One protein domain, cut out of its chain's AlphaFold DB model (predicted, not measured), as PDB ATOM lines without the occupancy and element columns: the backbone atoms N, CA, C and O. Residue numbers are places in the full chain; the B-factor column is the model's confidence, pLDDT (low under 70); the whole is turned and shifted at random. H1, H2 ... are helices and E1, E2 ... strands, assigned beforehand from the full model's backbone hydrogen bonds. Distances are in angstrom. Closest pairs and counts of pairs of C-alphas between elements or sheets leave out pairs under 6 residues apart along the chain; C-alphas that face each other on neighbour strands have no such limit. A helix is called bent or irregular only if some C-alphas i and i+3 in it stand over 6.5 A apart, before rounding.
ATOM      1  N   ALA A  14     162.150 161.906  78.888       51.41
ATOM      2  CA  ALA A  14     162.970 162.866  79.628       51.41
ATOM      3  C   ALA A  14     162.944 164.295  79.038       51.41
ATOM      4  O   ALA A  14     163.066 165.270  79.779       51.41
ATOM      5  N   ALA A  15     162.764 164.435  77.722       56.97
ATOM      6  CA  ALA A  15     162.745 165.726  77.038       56.97
ATOM      7  C   ALA A  15     161.413 166.480  77.207       56.97
ATOM      8  O   ALA A  15     161.407 167.703  77.135       56.97
ATOM      9  N   ASP A  16     160.302 165.785  77.470       77.62
ATOM     10  CA  ASP A  16     158.969 166.408  77.464       77.62
ATOM     11  C   ASP A  16     158.589 167.052  78.807       77.62
ATOM     12  O   ASP A  16     157.916 168.077  78.865       77.62
ATOM     13  N   TRP A  17     159.055 166.503  79.930       88.88
ATOM     14  CA  TRP A  17     158.691 167.078  81.227       88.88
ATOM     15  C   TRP A  17     159.503 168.336  81.566       88.88
ATOM     16  O   TRP A  17     158.981 169.259  82.192       88.88
ATOM     17  N   THR A  18     160.766 168.401  81.125       89.94
ATOM     18  CA  THR A  18     161.661 169.534  81.420       89.94
ATOM     19  C   THR A  18     161.289 170.812  80.662       89.94
ATOM     20  O   THR A  18     161.620 171.906  81.115       89.94
ATOM     21  N   THR A  19     160.572 170.703  79.541       88.38
ATOM     22  CA  THR A  19     160.004 171.847  78.801       88.38
ATOM     23  C   THR A  19     158.710 172.365  79.431       88.38
ATOM     24  O   THR A  19     158.287 173.480  79.143       88.38
ATOM     25  N   ARG A  20     158.095 171.580  80.326       88.81
ATOM     26  CA  ARG A  20     156.829 171.879  81.012       88.81
ATOM     27  C   ARG A  20     157.006 172.130  82.510       88.81
ATOM     28  O   ARG A  20     156.038 172.050  83.263       88.81
ATOM     29  N   LEU A  21     158.227 172.440  82.948       88.06
ATOM     30  CA  LEU A  21     158.554 172.625  84.366       88.06
ATOM     31  C   LEU A  21     157.664 173.644  85.064       88.06
ATOM     32  O   LEU A  21     157.245 173.391  86.184       88.06
ATOM     33  N   GLU A  22     157.339 174.755  84.406       86.38
ATOM     34  CA  GLU A  22     156.462 175.781  84.979       86.38
ATOM     35  C   GLU A  22     155.074 175.222  85.319       86.38
ATOM     36  O   GLU A  22     154.529 175.517  86.377       86.38
ATOM     37  N   ALA A  23     154.530 174.342  84.471       89.00
ATOM     38  CA  ALA A  23     153.241 173.697  84.714       89.00
ATOM     39  C   ALA A  23     153.301 172.657  85.847       89.00
ATOM     40  O   ALA A  23     152.283 172.362  86.471       89.00
ATOM     41  N   PHE A  24     154.482 172.091  86.111       93.06
ATOM     42  CA  PHE A  24     154.699 171.116  87.178       93.06
ATOM     43  C   PHE A  24     155.267 171.728  88.462       93.06
ATOM     44  O   PHE A  24     155.332 171.022  89.467       93.06
ATOM     45  N   GLU A  25     155.644 173.010  88.471       91.69
ATOM     46  CA  GLU A  25     156.331 173.656  89.596       91.69
ATOM     47  C   GLU A  25     155.609 173.478  90.936       91.69
ATOM     48  O   GLU A  25     156.270 173.028  91.875       91.69
ATOM     49  N   PRO A  26     154.279 173.670  91.045       92.88
ATOM     50  CA  PRO A  26     153.601 173.491  92.324       92.88
ATOM     51  C   PRO A  26     153.710 172.053  92.845       92.88
ATOM     52  O   PRO A  26     153.855 171.826  94.045       92.88
ATOM     53  N   ALA A  27     153.674 171.068  91.941       96.38
ATOM     54  CA  ALA A  27     153.823 169.664  92.298       96.38
ATOM     55  C   ALA A  27     155.271 169.315  92.668       96.38
ATOM     56  O   ALA A  27     155.493 168.603  93.645       96.38
ATOM     57  N   LEU A  28     156.251 169.847  91.932       96.19
ATOM     58  CA  LEU A  28     157.675 169.684  92.230       96.19
ATOM     59  C   LEU A  28     158.014 170.255  93.613       96.19
ATOM     60  O   LEU A  28     158.619 169.557  94.425       96.19
ATOM     61  N   GLN A  29     157.561 171.477  93.905       94.88
ATOM     62  CA  GLN A  29     157.729 172.130  95.204       94.88
ATOM     63  C   GLN A  29     157.078 171.318  96.325       94.88
ATOM     64  O   GLN A  29     157.737 170.994  97.309       94.88
ATOM     65  N   ALA A  30     155.812 170.917  96.164       96.38
ATOM     66  CA  ALA A  30     155.101 170.139  97.179       96.38
ATOM     67  C   ALA A  30     155.778 168.788  97.475       96.38
ATOM     68  O   ALA A  30     155.852 168.362  98.627       96.38
ATOM     69  N   CYS A  31     156.289 168.114  96.443       97.50
ATOM     70  CA  CYS A  31     156.952 166.822  96.575       97.50
ATOM     71  C   CYS A  31     158.363 166.917  97.180       97.50
ATOM     72  O   CYS A  31     158.765 166.007  97.909       97.50
ATOM     73  N   LEU A  32     159.100 167.998  96.920       96.44
ATOM     74  CA  LEU A  32     160.461 168.207  97.430       96.44
ATOM     75  C   LEU A  32     160.511 168.981  98.756       96.44
ATOM     76  O   LEU A  32     161.551 169.002  99.413       96.44
ATOM     77  N   ALA A  33     159.406 169.600  99.176       94.19
ATOM     78  CA  ALA A  33     159.331 170.346 100.426       94.19
ATOM     79  C   ALA A  33     159.779 169.488 101.623       94.19
ATOM     80  O   ALA A  33     159.236 168.413 101.879       94.19
ATOM     81  N   GLY A  34     160.775 169.986 102.363       89.00
ATOM     82  CA  GLY A  34     161.338 169.306 103.532       89.00
ATOM     83  C   GLY A  34     162.322 168.171 103.221       89.00
ATOM     84  O   GLY A  34     162.752 167.497 104.153       89.00
ATOM     85  N   LEU A  35     162.695 167.958 101.953       92.25
ATOM     86  CA  LEU A  35     163.647 166.930 101.524       92.25
ATOM     87  C   LEU A  35     164.890 167.578 100.877       92.25
ATOM     88  O   LEU A  35     164.980 167.628  99.650       92.25
ATOM     89  N   PRO A  36     165.852 168.082 101.674       84.44
ATOM     90  CA  PRO A  36     166.963 168.902 101.171       84.44
ATOM     91  C   PRO A  36     167.887 168.160 100.195       84.44
ATOM     92  O   PRO A  36     168.479 168.776  99.311       84.44
ATOM     93  N   ASP A  37     167.976 166.832 100.313       88.00
ATOM     94  CA  ASP A  37     168.815 166.002  99.444       88.00
ATOM     95  C   ASP A  37     168.058 165.296  98.321       88.00
ATOM     96  O   ASP A  37     168.661 164.564  97.531       88.00
ATOM     97  N   ALA A  38     166.743 165.502  98.236       94.81
ATOM     98  CA  ALA A  38     165.940 164.896  97.191       94.81
ATOM     99  C   ALA A  38     165.962 165.715  95.899       94.81
ATOM    100  O   ALA A  38     166.147 166.933  95.889       94.81
ATOM    101  N   PHE A  39     165.724 165.029  94.788       96.12
ATOM    102  CA  PHE A  39     165.604 165.646  93.474       96.12
ATOM    103  C   PHE A  39     164.599 164.906  92.606       96.12
ATOM    104  O   PHE A  39     164.391 163.701  92.763       96.12
ATOM    105  N   ALA A  40     163.960 165.626  91.689       96.94
ATOM    106  CA  ALA A  40     162.996 165.048  90.767       96.94
ATOM    107  C   ALA A  40     163.687 164.557  89.490       96.94
ATOM    108  O   ALA A  40     164.385 165.307  88.813       96.94
ATOM    109  N   LEU A  41     163.453 163.292  89.158       95.69
ATOM    110  CA  LEU A  41     163.919 162.616  87.946       95.69
ATOM    111  C   LEU A  41     162.945 162.782  86.773       95.69
ATOM    112  O   LEU A  41     163.288 162.508  85.626       95.69
ATOM    113  N   GLY A  42     161.703 163.163  87.067       95.69
ATOM    114  CA  GLY A  42     160.649 163.302  86.076       95.69
ATOM    115  C   GLY A  42     159.343 163.782  86.685       95.69
ATOM    116  O   GLY A  42     159.077 163.562  87.868       95.69
ATOM    117  N   ALA A  43     158.505 164.388  85.852       96.19
ATOM    118  CA  ALA A  43     157.133 164.734  86.189       96.19
ATOM    119  C   ALA A  43     156.203 164.363  85.030       96.19
ATOM    120  O   ALA A  43     156.572 164.481  83.864       96.19
ATOM    121  N   ALA A  44     155.001 163.895  85.346       95.50
ATOM    122  CA  ALA A  44     153.985 163.576  84.356       95.50
ATOM    123  C   ALA A  44     152.604 163.969  84.876       95.50
ATOM    124  O   ALA A  44     152.246 163.633  86.007       95.50
ATOM    125  N   ALA A  45     151.819 164.640  84.035       94.38
ATOM    126  CA  ALA A  45     150.389 164.772  84.273       94.38
ATOM    127  C   ALA A  45     149.731 163.391  84.150       94.38
ATOM    128  O   ALA A  45     150.065 162.614  83.255       94.38
ATOM    129  N   LEU A  46     148.806 163.100  85.052       92.75
ATOM    130  CA  LEU A  46     147.910 161.954  84.989       92.75
ATOM    131  C   LEU A  46     146.475 162.458  84.757       92.75
ATOM    132  O   LEU A  46     146.238 163.640  84.492       92.75
ATOM    133  N   GLU A  47     145.503 161.557  84.855       88.69
ATOM    134  CA  GLU A  47     144.086 161.901  84.759       88.69
ATOM    135  C   GLU A  47     143.635 162.833  85.897       88.69
ATOM    136  O   GLU A  47     144.282 162.942  86.940       88.69
ATOM    137  N   ALA A  48     142.507 163.520  85.693       86.62
ATOM    138  CA  ALA A  48     141.849 164.356  86.703       86.62
ATOM    139  C   ALA A  48     142.744 165.439  87.354       86.62
ATOM    140  O   ALA A  48     142.544 165.807  88.510       86.62
ATOM    141  N   GLY A  49     143.734 165.961  86.620       87.06
ATOM    142  CA  GLY A  49     144.608 167.037  87.104       87.06
ATOM    143  C   GLY A  49     145.638 166.593  88.145       87.06
ATOM    144  O   GLY A  49     146.207 167.434  88.842       87.06
ATOM    145  N   GLN A  50     145.877 165.288  88.270       96.19
ATOM    146  CA  GLN A  50     146.937 164.765  89.120       96.19
ATOM    147  C   GLN A  50     148.300 164.918  88.434       96.19
ATOM    148  O   GLN A  50     148.414 164.853  87.209       96.19
ATOM    149  N   VAL A  51     149.354 165.074  89.229       97.38
ATOM    150  CA  VAL A  51     150.738 165.070  88.745       97.38
ATOM    151  C   VAL A  51     151.519 164.022  89.515       97.38
ATOM    152  O   VAL A  51     151.548 164.045  90.744       97.38
ATOM    153  N   ARG A  52     152.174 163.112  88.798       97.62
ATOM    154  CA  ARG A  52     153.172 162.207  89.366       97.62
ATOM    155  C   ARG A  52     154.549 162.814  89.205       97.62
ATOM    156  O   ARG A  52     154.984 163.049  88.080       97.62
ATOM    157  N   VAL A  53     155.252 162.978  90.312       97.88
ATOM    158  CA  VAL A  53     156.658 163.360  90.347       97.88
ATOM    159  C   VAL A  53     157.467 162.153  90.797       97.88
ATOM    160  O   VAL A  53     157.223 161.608  91.871       97.88
ATOM    161  N   ARG A  54     158.436 161.731  89.984       97.44
ATOM    162  CA  ARG A  54     159.395 160.701  90.381       97.44
ATOM    163  C   ARG A  54     160.578 161.366  91.057       97.44
ATOM    164  O   ARG A  54     161.260 162.171  90.426       97.44
ATOM    165  N   LEU A  55     160.832 161.021  92.309       96.81
ATOM    166  CA  LEU A  55     161.926 161.566  93.100       96.81
ATOM    167  C   LEU A  55     162.997 160.515  93.362       96.81
ATOM    168  O   LEU A  55     162.721 159.315  93.424       96.81
ATOM    169  N   ARG A  56     164.211 160.998  93.592       95.75
ATOM    170  CA  ARG A  56     165.272 160.274  94.278       95.75
ATOM    171  C   ARG A  56     165.494 160.924  95.636       95.75
ATOM    172  O   ARG A  56     165.636 162.140  95.701       95.75
ATOM    173  N   HIS A  57     165.557 160.120  96.690       91.75
ATOM    174  CA  HIS A  57     165.930 160.549  98.035       91.75
ATOM    175  C   HIS A  57     166.870 159.498  98.639       91.75
ATOM    176  O   HIS A  57     166.474 158.366  98.927       91.75
ATOM    177  N   GLY A  58     168.158 159.840  98.744       89.12
ATOM    178  CA  GLY A  58     169.207 158.878  99.077       89.12
ATOM    179  C   GLY A  58     169.246 157.700  98.092       89.12
ATOM    180  O   GLY A  58     169.351 157.876  96.873       89.12
ATOM    181  N   ALA A  59     169.149 156.477  98.618       89.88
ATOM    182  CA  ALA A  59     169.108 155.256  97.813       89.88
ATOM    183  C   ALA A  59     167.704 154.904  97.282       89.88
ATOM    184  O   ALA A  59     167.579 154.018  96.436       89.88
ATOM    185  N   ALA A  60     166.658 155.585  97.757       93.62
ATOM    186  CA  ALA A  60     165.279 155.283  97.408       93.62
ATOM    187  C   ALA A  60     164.810 156.111  96.208       93.62
ATOM    188  O   ALA A  60     165.098 157.303  96.096       93.62
ATOM    189  N   THR A  61     164.044 155.470  95.330       96.75
ATOM    190  CA  THR A  61     163.237 156.151  94.316       96.75
ATOM    191  C   THR A  61     161.781 156.070  94.747       96.75
ATOM    192  O   THR A  61     161.321 155.000  95.148       96.75
ATOM    193  N   GLU A  62     161.051 157.171  94.642       96.81
ATOM    194  CA  GLU A  62     159.636 157.230  95.002       96.81
ATOM    195  C   GLU A  62     158.812 157.948  93.935       96.81
ATOM    196  O   GLU A  62     159.288 158.874  93.281       96.81
ATOM    197  N   ASP A  63     157.564 157.520  93.774       97.50
ATOM    198  CA  ASP A  63     156.550 158.287  93.059       97.50
ATOM    199  C   ASP A  63     155.734 159.085  94.083       97.50
ATOM    200  O   ASP A  63     155.084 158.514  94.959       97.50
ATOM    201  N   CYS A  64     155.770 160.408  93.964       98.25
ATOM    202  CA  CYS A  64     154.969 161.353  94.730       98.25
ATOM    203  C   CYS A  64     153.802 161.832  93.855       98.25
ATOM    204  O   CYS A  64     154.015 162.370  92.767       98.25
ATOM    205  N   ILE A  65     152.564 161.608  94.299       98.00
ATOM    206  CA  ILE A  65     151.351 162.031  93.589       98.00
ATOM    207  C   ILE A  65     150.829 163.315  94.221       98.00
ATOM    208  O   ILE A  65     150.612 163.373  95.432       98.00
ATOM    209  N   VAL A  66     150.584 164.329  93.394       97.94
ATOM    210  CA  VAL A  66     150.047 165.629  93.799       97.94
ATOM    211  C   VAL A  66     148.684 165.851  93.162       97.94
ATOM    212  O   VAL A  66     148.509 165.632  91.966       97.94
ATOM    213  N   ILE A  67     147.730 166.329  93.959       95.19
ATOM    214  CA  ILE A  67     146.381 166.705  93.526       95.19
ATOM    215  C   ILE A  67     146.113 168.118  94.032       95.19
ATOM    216  O   ILE A  67     146.252 168.381  95.227       95.19
ATOM    217  N   ALA A  68     145.769 169.038  93.127       88.69
ATOM    218  CA  ALA A  68     145.514 170.444  93.459       88.69
ATOM    219  C   ALA A  68     146.625 171.081  94.333       88.69
ATOM    220  O   ALA A  68     146.352 171.765  95.319       88.69
ATOM    221  N   GLY A  69     147.894 170.807  93.999       86.56
ATOM    222  CA  GLY A  69     149.066 171.357  94.695       86.56
ATOM    223  C   GLY A  69     149.388 170.723  96.056       86.56
ATOM    224  O   GLY A  69     150.283 171.202  96.745       86.56
ATOM    225  N   ARG A  70     148.691 169.654  96.463       93.50
ATOM    226  CA  ARG A  70     148.955 168.928  97.715       93.50
ATOM    227  C   ARG A  70     149.407 167.502  97.447       93.50
ATOM    228  O   ARG A  70     148.863 166.840  96.568       93.50
ATOM    229  N   VAL A  71     150.364 167.018  98.236       97.19
ATOM    230  CA  VAL A  71     150.799 165.616  98.184       97.19
ATOM    231  C   VAL A  71     149.649 164.725  98.653       97.19
ATOM    232  O   VAL A  71     149.207 164.830  99.795       97.19
ATOM    233  N   ALA A  72     149.164 163.865  97.762       97.06
ATOM    234  CA  ALA A  72     148.119 162.889  98.043       97.06
ATOM    235  C   ALA A  72     148.703 161.541  98.479       97.06
ATOM    236  O   ALA A  72     148.166 160.897  99.375       97.06
ATOM    237  N   SER A  73     149.810 161.113  97.866       97.19
ATOM    238  CA  SER A  73     150.493 159.875  98.240       97.19
ATOM    239  C   SER A  73     151.971 159.894  97.862       97.19
ATOM    240  O   SER A  73     152.408 160.666  97.004       97.19
ATOM    241  N   ARG A  74     152.738 159.021  98.520       97.19
ATOM    242  CA  ARG A  74     154.116 158.681  98.165       97.19
ATOM    243  C   ARG A  74     154.255 157.167  98.154       97.19
ATOM    244  O   ARG A  74     153.821 156.508  99.098       97.19
ATOM    245  N   THR A  75     154.881 156.634  97.116       97.25
ATOM    246  CA  THR A  75     155.100 155.196  96.957       97.25
ATOM    247  C   THR A  75     156.562 154.936  96.644       97.25
ATOM    248  O   THR A  75     157.055 155.342  95.593       97.25
ATOM    249  N   VAL A  76     157.254 154.228  97.538       96.12
ATOM    250  CA  VAL A  76     158.639 153.794  97.315       96.12
ATOM    251  C   VAL A  76     158.672 152.676  96.274       96.12
ATOM    252  O   VAL A  76     157.902 151.718  96.338       96.12
ATOM    253  N   LEU A  77     159.598 152.778  95.326       95.44
ATOM    254  CA  LEU A  77     159.804 151.810  94.256       95.44
ATOM    255  C   LEU A  77     160.994 150.907  94.606       95.44
ATOM    256  O   LEU A  77     162.140 151.220  94.282       95.44
ATOM    257  N   ALA A  78     160.713 149.777  95.262       87.06
ATOM    258  CA  ALA A  78     161.709 148.885  95.873       87.06
ATOM    259  C   ALA A  78     162.791 148.323  94.920       87.06
ATOM    260  O   ALA A  78     163.824 147.857  95.388       87.06
ATOM    261  N   ALA A  79     162.580 148.377  93.602       87.19
ATOM    262  CA  ALA A  79     163.512 147.875  92.588       87.19
ATOM    263  C   ALA A  79     163.797 148.895  91.471       87.19
ATOM    264  O   ALA A  79     164.125 148.521  90.346       87.19
ATOM    265  N   ALA A  80     163.632 150.192  91.743       89.56
ATOM    266  CA  ALA A  80     163.983 151.206  90.760       89.56
ATOM    267  C   ALA A  80     165.506 151.226  90.533       89.56
ATOM    268  O   ALA A  80     166.261 151.284  91.512       89.56
ATOM    269  N   PRO A  81     165.973 151.217  89.271       89.25
ATOM    270  CA  PRO A  81     167.394 151.342  88.988       89.25
ATOM    271  C   PRO A  81     167.927 152.695  89.491       89.25
ATOM    272  O   PRO A  81     167.148 153.643  89.671       89.25
ATOM    273  N   PRO A  82     169.250 152.812  89.705       88.25
ATOM    274  CA  PRO A  82     169.884 154.109  89.887       88.25
ATOM    275  C   PRO A  82     169.504 155.060  88.743       88.25
ATOM    276  O   PRO A  82     169.323 154.603  87.608       88.25
ATOM    277  N   PRO A  83     169.367 156.367  89.015       90.31
ATOM    278  CA  PRO A  83     169.106 157.321  87.952       90.31
ATOM    279  C   PRO A  83     170.284 157.369  86.984       90.31
ATOM    280  O   PRO A  83     171.439 157.211  87.384       90.31
ATOM    281  N   ASP A  84     169.985 157.620  85.713       90.62
ATOM    282  CA  ASP A  84     171.017 157.946  84.737       90.62
ATOM    283  C   ASP A  84     171.755 159.213  85.197       90.62
ATOM    284  O   ASP A  84     171.152 160.272  85.388       90.62
ATOM    285  N   ALA A  85     173.065 159.076  85.389       89.75
ATOM    286  CA  ALA A  85     173.948 160.121  85.885       89.75
ATOM    287  C   ALA A  85     173.966 161.373  84.996       89.75
ATOM    288  O   ALA A  85     174.265 162.447  85.511       89.75
ATOM    289  N   ALA A  86     173.650 161.235  83.702       89.31
ATOM    290  CA  ALA A  86     173.638 162.311  82.713       89.31
ATOM    291  C   ALA A  86     172.221 162.756  82.305       89.31
ATOM    292  O   ALA A  86     172.069 163.677  81.497       89.31
ATOM    293  N   ALA A  87     171.167 162.141  82.850       91.31
ATOM    294  CA  ALA A  87     169.801 162.591  82.607       91.31
ATOM    295  C   ALA A  87     169.500 163.880  83.392       91.31
ATOM    296  O   ALA A  87     170.010 164.059  84.496       91.31
ATOM    297  N   PRO A  88     168.668 164.796  82.867       92.06
ATOM    298  CA  PRO A  88     168.295 165.998  83.598       92.06
ATOM    299  C   PRO A  88     167.438 165.657  84.824       92.06
ATOM    300  O   PRO A  88     166.483 164.885  84.744       92.06
ATOM    301  N   ALA A  89     167.750 166.305  85.938       95.31
ATOM    302  CA  ALA A  89     167.037 166.246  87.201       95.31
ATOM    303  C   ALA A  89     166.769 167.661  87.729       95.31
ATOM    304  O   ALA A  89     167.536 168.592  87.476       95.31
ATOM    305  N   PHE A  90     165.668 167.819  88.460       95.88
ATOM    306  CA  PHE A  90     165.267 169.083  89.065       95.88
ATOM    307  C   PHE A  90     165.557 169.101  90.567       95.88
ATOM    308  O   PHE A  90     165.182 168.180  91.297       95.88
ATOM    309  N   PHE A  91     166.174 170.186  91.015       95.06
ATOM    310  CA  PHE A  91     166.587 170.438  92.390       95.06
ATOM    311  C   PHE A  91     165.983 171.759  92.874       95.06
ATOM    312  O   PHE A  91     165.883 172.719  92.105       95.06
ATOM    313  N   LEU A  92     165.622 171.835  94.159       94.25
ATOM    314  CA  LEU A  92     165.219 173.107  94.776       94.25
ATOM    315  C   LEU A  92     166.416 174.051  94.941       94.25
ATOM    316  O   LEU A  92     166.301 175.258  94.733       94.25
ATOM    317  N   GLU A  93     167.580 173.487  95.252       92.25
ATOM    318  CA  GLU A  93     168.818 174.225  95.480       92.25
ATOM    319  C   GLU A  93     169.818 174.030  94.340       92.25
ATOM    320  O   GLU A  93     169.812 173.024  93.625       92.25
ATOM    321  N   ARG A  94     170.711 175.007  94.163       94.06
ATOM    322  CA  ARG A  94     171.761 174.934  93.147       94.06
ATOM    323  C   ARG A  94     172.852 173.969  93.612       94.06
ATOM    324  O   ARG A  94     173.623 174.315  94.499       94.06
ATOM    325  N   ARG A  95     172.953 172.795  92.985       89.38
ATOM    326  CA  ARG A  95     173.964 171.780  93.342       89.38
ATOM    327  C   ARG A  95     175.340 171.997  92.710       89.38
ATOM    328  O   ARG A  95     176.341 171.608  93.292       89.38
ATOM    329  N   CYS A  96     175.409 172.630  91.542       90.69
ATOM    330  CA  CYS A  96     176.665 172.804  90.818       90.69
ATOM    331  C   CYS A  96     176.691 174.088  89.978       90.69
ATOM    332  O   CYS A  96     175.669 174.761  89.785       90.69
ATOM    333  N   VAL A  97     177.879 174.447  89.481       91.25
ATOM    334  CA  VAL A  97     178.079 175.676  88.699       91.25
ATOM    335  C   VAL A  97     177.312 175.649  87.376       91.25
ATOM    336  O   VAL A  97     176.703 176.658  87.023       91.25
ATOM    337  N   ASP A  98     177.231 174.485  86.733       89.88
ATOM    338  CA  ASP A  98     176.575 174.294  85.432       89.88
ATOM    339  C   ASP A  98     175.057 174.083  85.531       89.88
ATOM    340  O   ASP A  98     174.375 173.901  84.522       89.88
ATOM    341  N   ALA A  99     174.498 174.118  86.745       93.62
ATOM    342  CA  ALA A  99     173.065 173.984  86.942       93.62
ATOM    343  C   ALA A  99     172.309 175.134  86.252       93.62
ATOM    344  O   ALA A  99     172.545 176.319  86.511       93.62
ATOM    345  N   ARG A 100     171.343 174.781  85.403       93.81
ATOM    346  CA  ARG A 100     170.484 175.733  84.699       93.81
ATOM    347  C   ARG A 100     169.388 176.241  85.631       93.81
ATOM    348  O   ARG A 100     168.546 175.468  86.082       93.81
ATOM    349  N   ARG A 101     169.369 177.552  85.874       94.12
ATOM    350  CA  ARG A 101     168.322 178.232  86.653       94.12
ATOM    351  C   ARG A 101     166.963 178.100  85.968       94.12
ATOM    352  O   ARG A 101     166.848 178.377  84.777       94.12
ATOM    353  N   ILE A 102     165.942 177.768  86.748       92.19
ATOM    354  CA  ILE A 102     164.534 177.817  86.352       92.19
ATOM    355  C   ILE A 102     163.895 178.984  87.094       92.19
ATOM    356  O   ILE A 102     163.963 179.057  88.323       92.19
ATOM    357  N   ALA A 103     163.331 179.928  86.349       90.88
ATOM    358  CA  ALA A 103     162.733 181.136  86.897       90.88
ATOM    359  C   ALA A 103     161.321 181.324  86.349       90.88
ATOM    360  O   ALA A 103     161.066 181.012  85.190       90.88
ATOM    361  N   ALA A 104     160.427 181.842  87.185       86.50
ATOM    362  CA  ALA A 104     159.112 182.294  86.765       86.50
ATOM    363  C   ALA A 104     159.221 183.588  85.932       86.50
ATOM    364  O   ALA A 104     160.250 184.273  85.997       86.50
ATOM    365  N   PRO A 105     158.158 183.978  85.200       86.00
ATOM    366  CA  PRO A 105     158.133 185.230  84.438       86.00
ATOM    367  C   PRO A 105     158.390 186.491  85.279       86.00
ATOM    368  O   PRO A 105     158.882 187.488  84.760       86.00
ATOM    369  N   ASP A 106     158.088 186.443  86.578       89.31
ATOM    370  CA  ASP A 106     158.345 187.515  87.550       89.31
ATOM    371  C   ASP A 106     159.801 187.547  88.072       89.31
ATOM    372  O   ASP A 106     160.155 188.387  88.898       89.31
ATOM    373  N   GLY A 107     160.660 186.635  87.603       88.12
ATOM    374  CA  GLY A 107     162.063 186.516  87.995       88.12
ATOM    375  C   GLY A 107     162.318 185.666  89.245       88.12
ATOM    376  O   GLY A 107     163.487 185.385  89.552       88.12
ATOM    377  N   ARG A 108     161.278 185.202  89.952       90.88
ATOM    378  CA  ARG A 108     161.418 184.312  91.115       90.88
ATOM    379  C   ARG A 108     162.089 183.005  90.705       90.88
ATOM    380  O   ARG A 108     161.746 182.405  89.689       90.88
ATOM    381  N   ILE A 109     163.056 182.551  91.500       92.56
ATOM    382  CA  ILE A 109     163.719 181.260  91.275       92.56
ATOM    383  C   ILE A 109     162.760 180.149  91.679       92.56
ATOM    384  O   ILE A 109     162.306 180.110  92.819       92.56
ATOM    385  N   LEU A 110     162.471 179.261  90.734       90.56
ATOM    386  CA  LEU A 110     161.635 178.087  90.945       90.56
ATOM    387  C   LEU A 110     162.475 176.857  91.296       90.56
ATOM    388  O   LEU A 110     162.005 175.984  92.013       90.56
ATOM    389  N   GLY A 111     163.710 176.790  90.801       93.94
ATOM    390  CA  GLY A 111     164.650 175.710  91.083       93.94
ATOM    391  C   GLY A 111     165.750 175.635  90.033       93.94
ATOM    392  O   GLY A 111     166.041 176.617  89.342       93.94
ATOM    393  N   TRP A 112     166.358 174.460  89.909       94.94
ATOM    394  CA  TRP A 112     167.538 174.235  89.083       94.94
ATOM    395  C   TRP A 112     167.441 172.908  88.342       94.94
ATOM    396  O   TRP A 112     167.098 171.889  88.930       94.94
ATOM    397  N   LEU A 113     167.780 172.915  87.055       94.56
ATOM    398  CA  LEU A 113     168.026 171.701  86.289       94.56
ATOM    399  C   LEU A 113     169.522 171.400  86.267       94.56
ATOM    400  O   LEU A 113     170.317 172.235  85.843       94.56
ATOM    401  N   ALA A 114     169.891 170.198  86.681       94.38
ATOM    402  CA  ALA A 114     171.259 169.696  86.633       94.38
ATOM    403  C   ALA A 114     171.242 168.184  86.383       94.38
ATOM    404  O   ALA A 114     170.182 167.589  86.203       94.38
ATOM    405  N   TYR A 115     172.410 167.558  86.372       91.69
ATOM    406  CA  TYR A 115     172.533 166.107  86.286       91.69
ATOM    407  C   TYR A 115     172.638 165.497  87.696       91.69
ATOM    408  O   TYR A 115     173.192 166.152  88.577       91.69
TER     409      TYR A 115
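This is residues 14 to 115 of the 119 residues of an uncharacterized protein of Roseicella sp. DB1501 (UniProt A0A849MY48). A strongly twisted four-stranded sheet, E1 to E4, curls round helix H2, and a small three-stranded sheet, E5 to E7, covers another side of H2, with edge strands E1 and E5 touching where the two sheets meet. The printed part has 102 residues, of mixed class, in the order H1 H2 E1 E2 E3 E4 E5 E6 E7. The sheets, E1-E2-E3-E4 and E5-E7-E6, are antiparallel. The whole is compact, radius of gyration of the C-alphas 12.8 A, spanning 34 by 30 by 26 A.

H1, residues 14 to 18, begins at C-alpha 14 (162.970, 162.866, 79.628). H2, 21 to 32, measures 13.9 A and is irregular, C-alphas 23 and 26 being 7.6 A apart. E1 is 39 to 45; E2, 50 to 57, 21.4 A; E3, 60 to 67, 22.4 A; E4, 70 to 76. E5 is 89 to 91, E6 100 to 103, and E7, 109 to 114, ends at C-alpha 114 (171.259, 169.696, 86.633).

E1 to E4 form a meander, each strand the antiparallel neighbour of the one before: N 41 and O 54 are 2.8 A apart, N 53 and O 64 2.8 A, N 63 and O 75 2.9 A. H2 is on this sheet, making two layers, a helix on one face; C-alphas 27 and 66 are their closest, 5.7 A. H1 only grazes it. H2 is also on the sheet E5 E7 E6, again two layers, at a height over the sheet of 7.9 A. The closest C-alphas of E1 and E5, 41 and 89, are 4.8 A apart. N 91 and O 112 are 2.8 A apart, N 102 and O 111 2.8 A. O i to N i+4 pairs within hydrogen-bond range number 6 of 8 in H2 and 0 of 1 in H1, whose i+3 pairs number 0 of 2.

The farthest C-alphas, 79 and 106, are 40.3 A apart. The printed part has no cut. E4 to E5 is a long link. Residues 14 to 15 are under pLDDT 70.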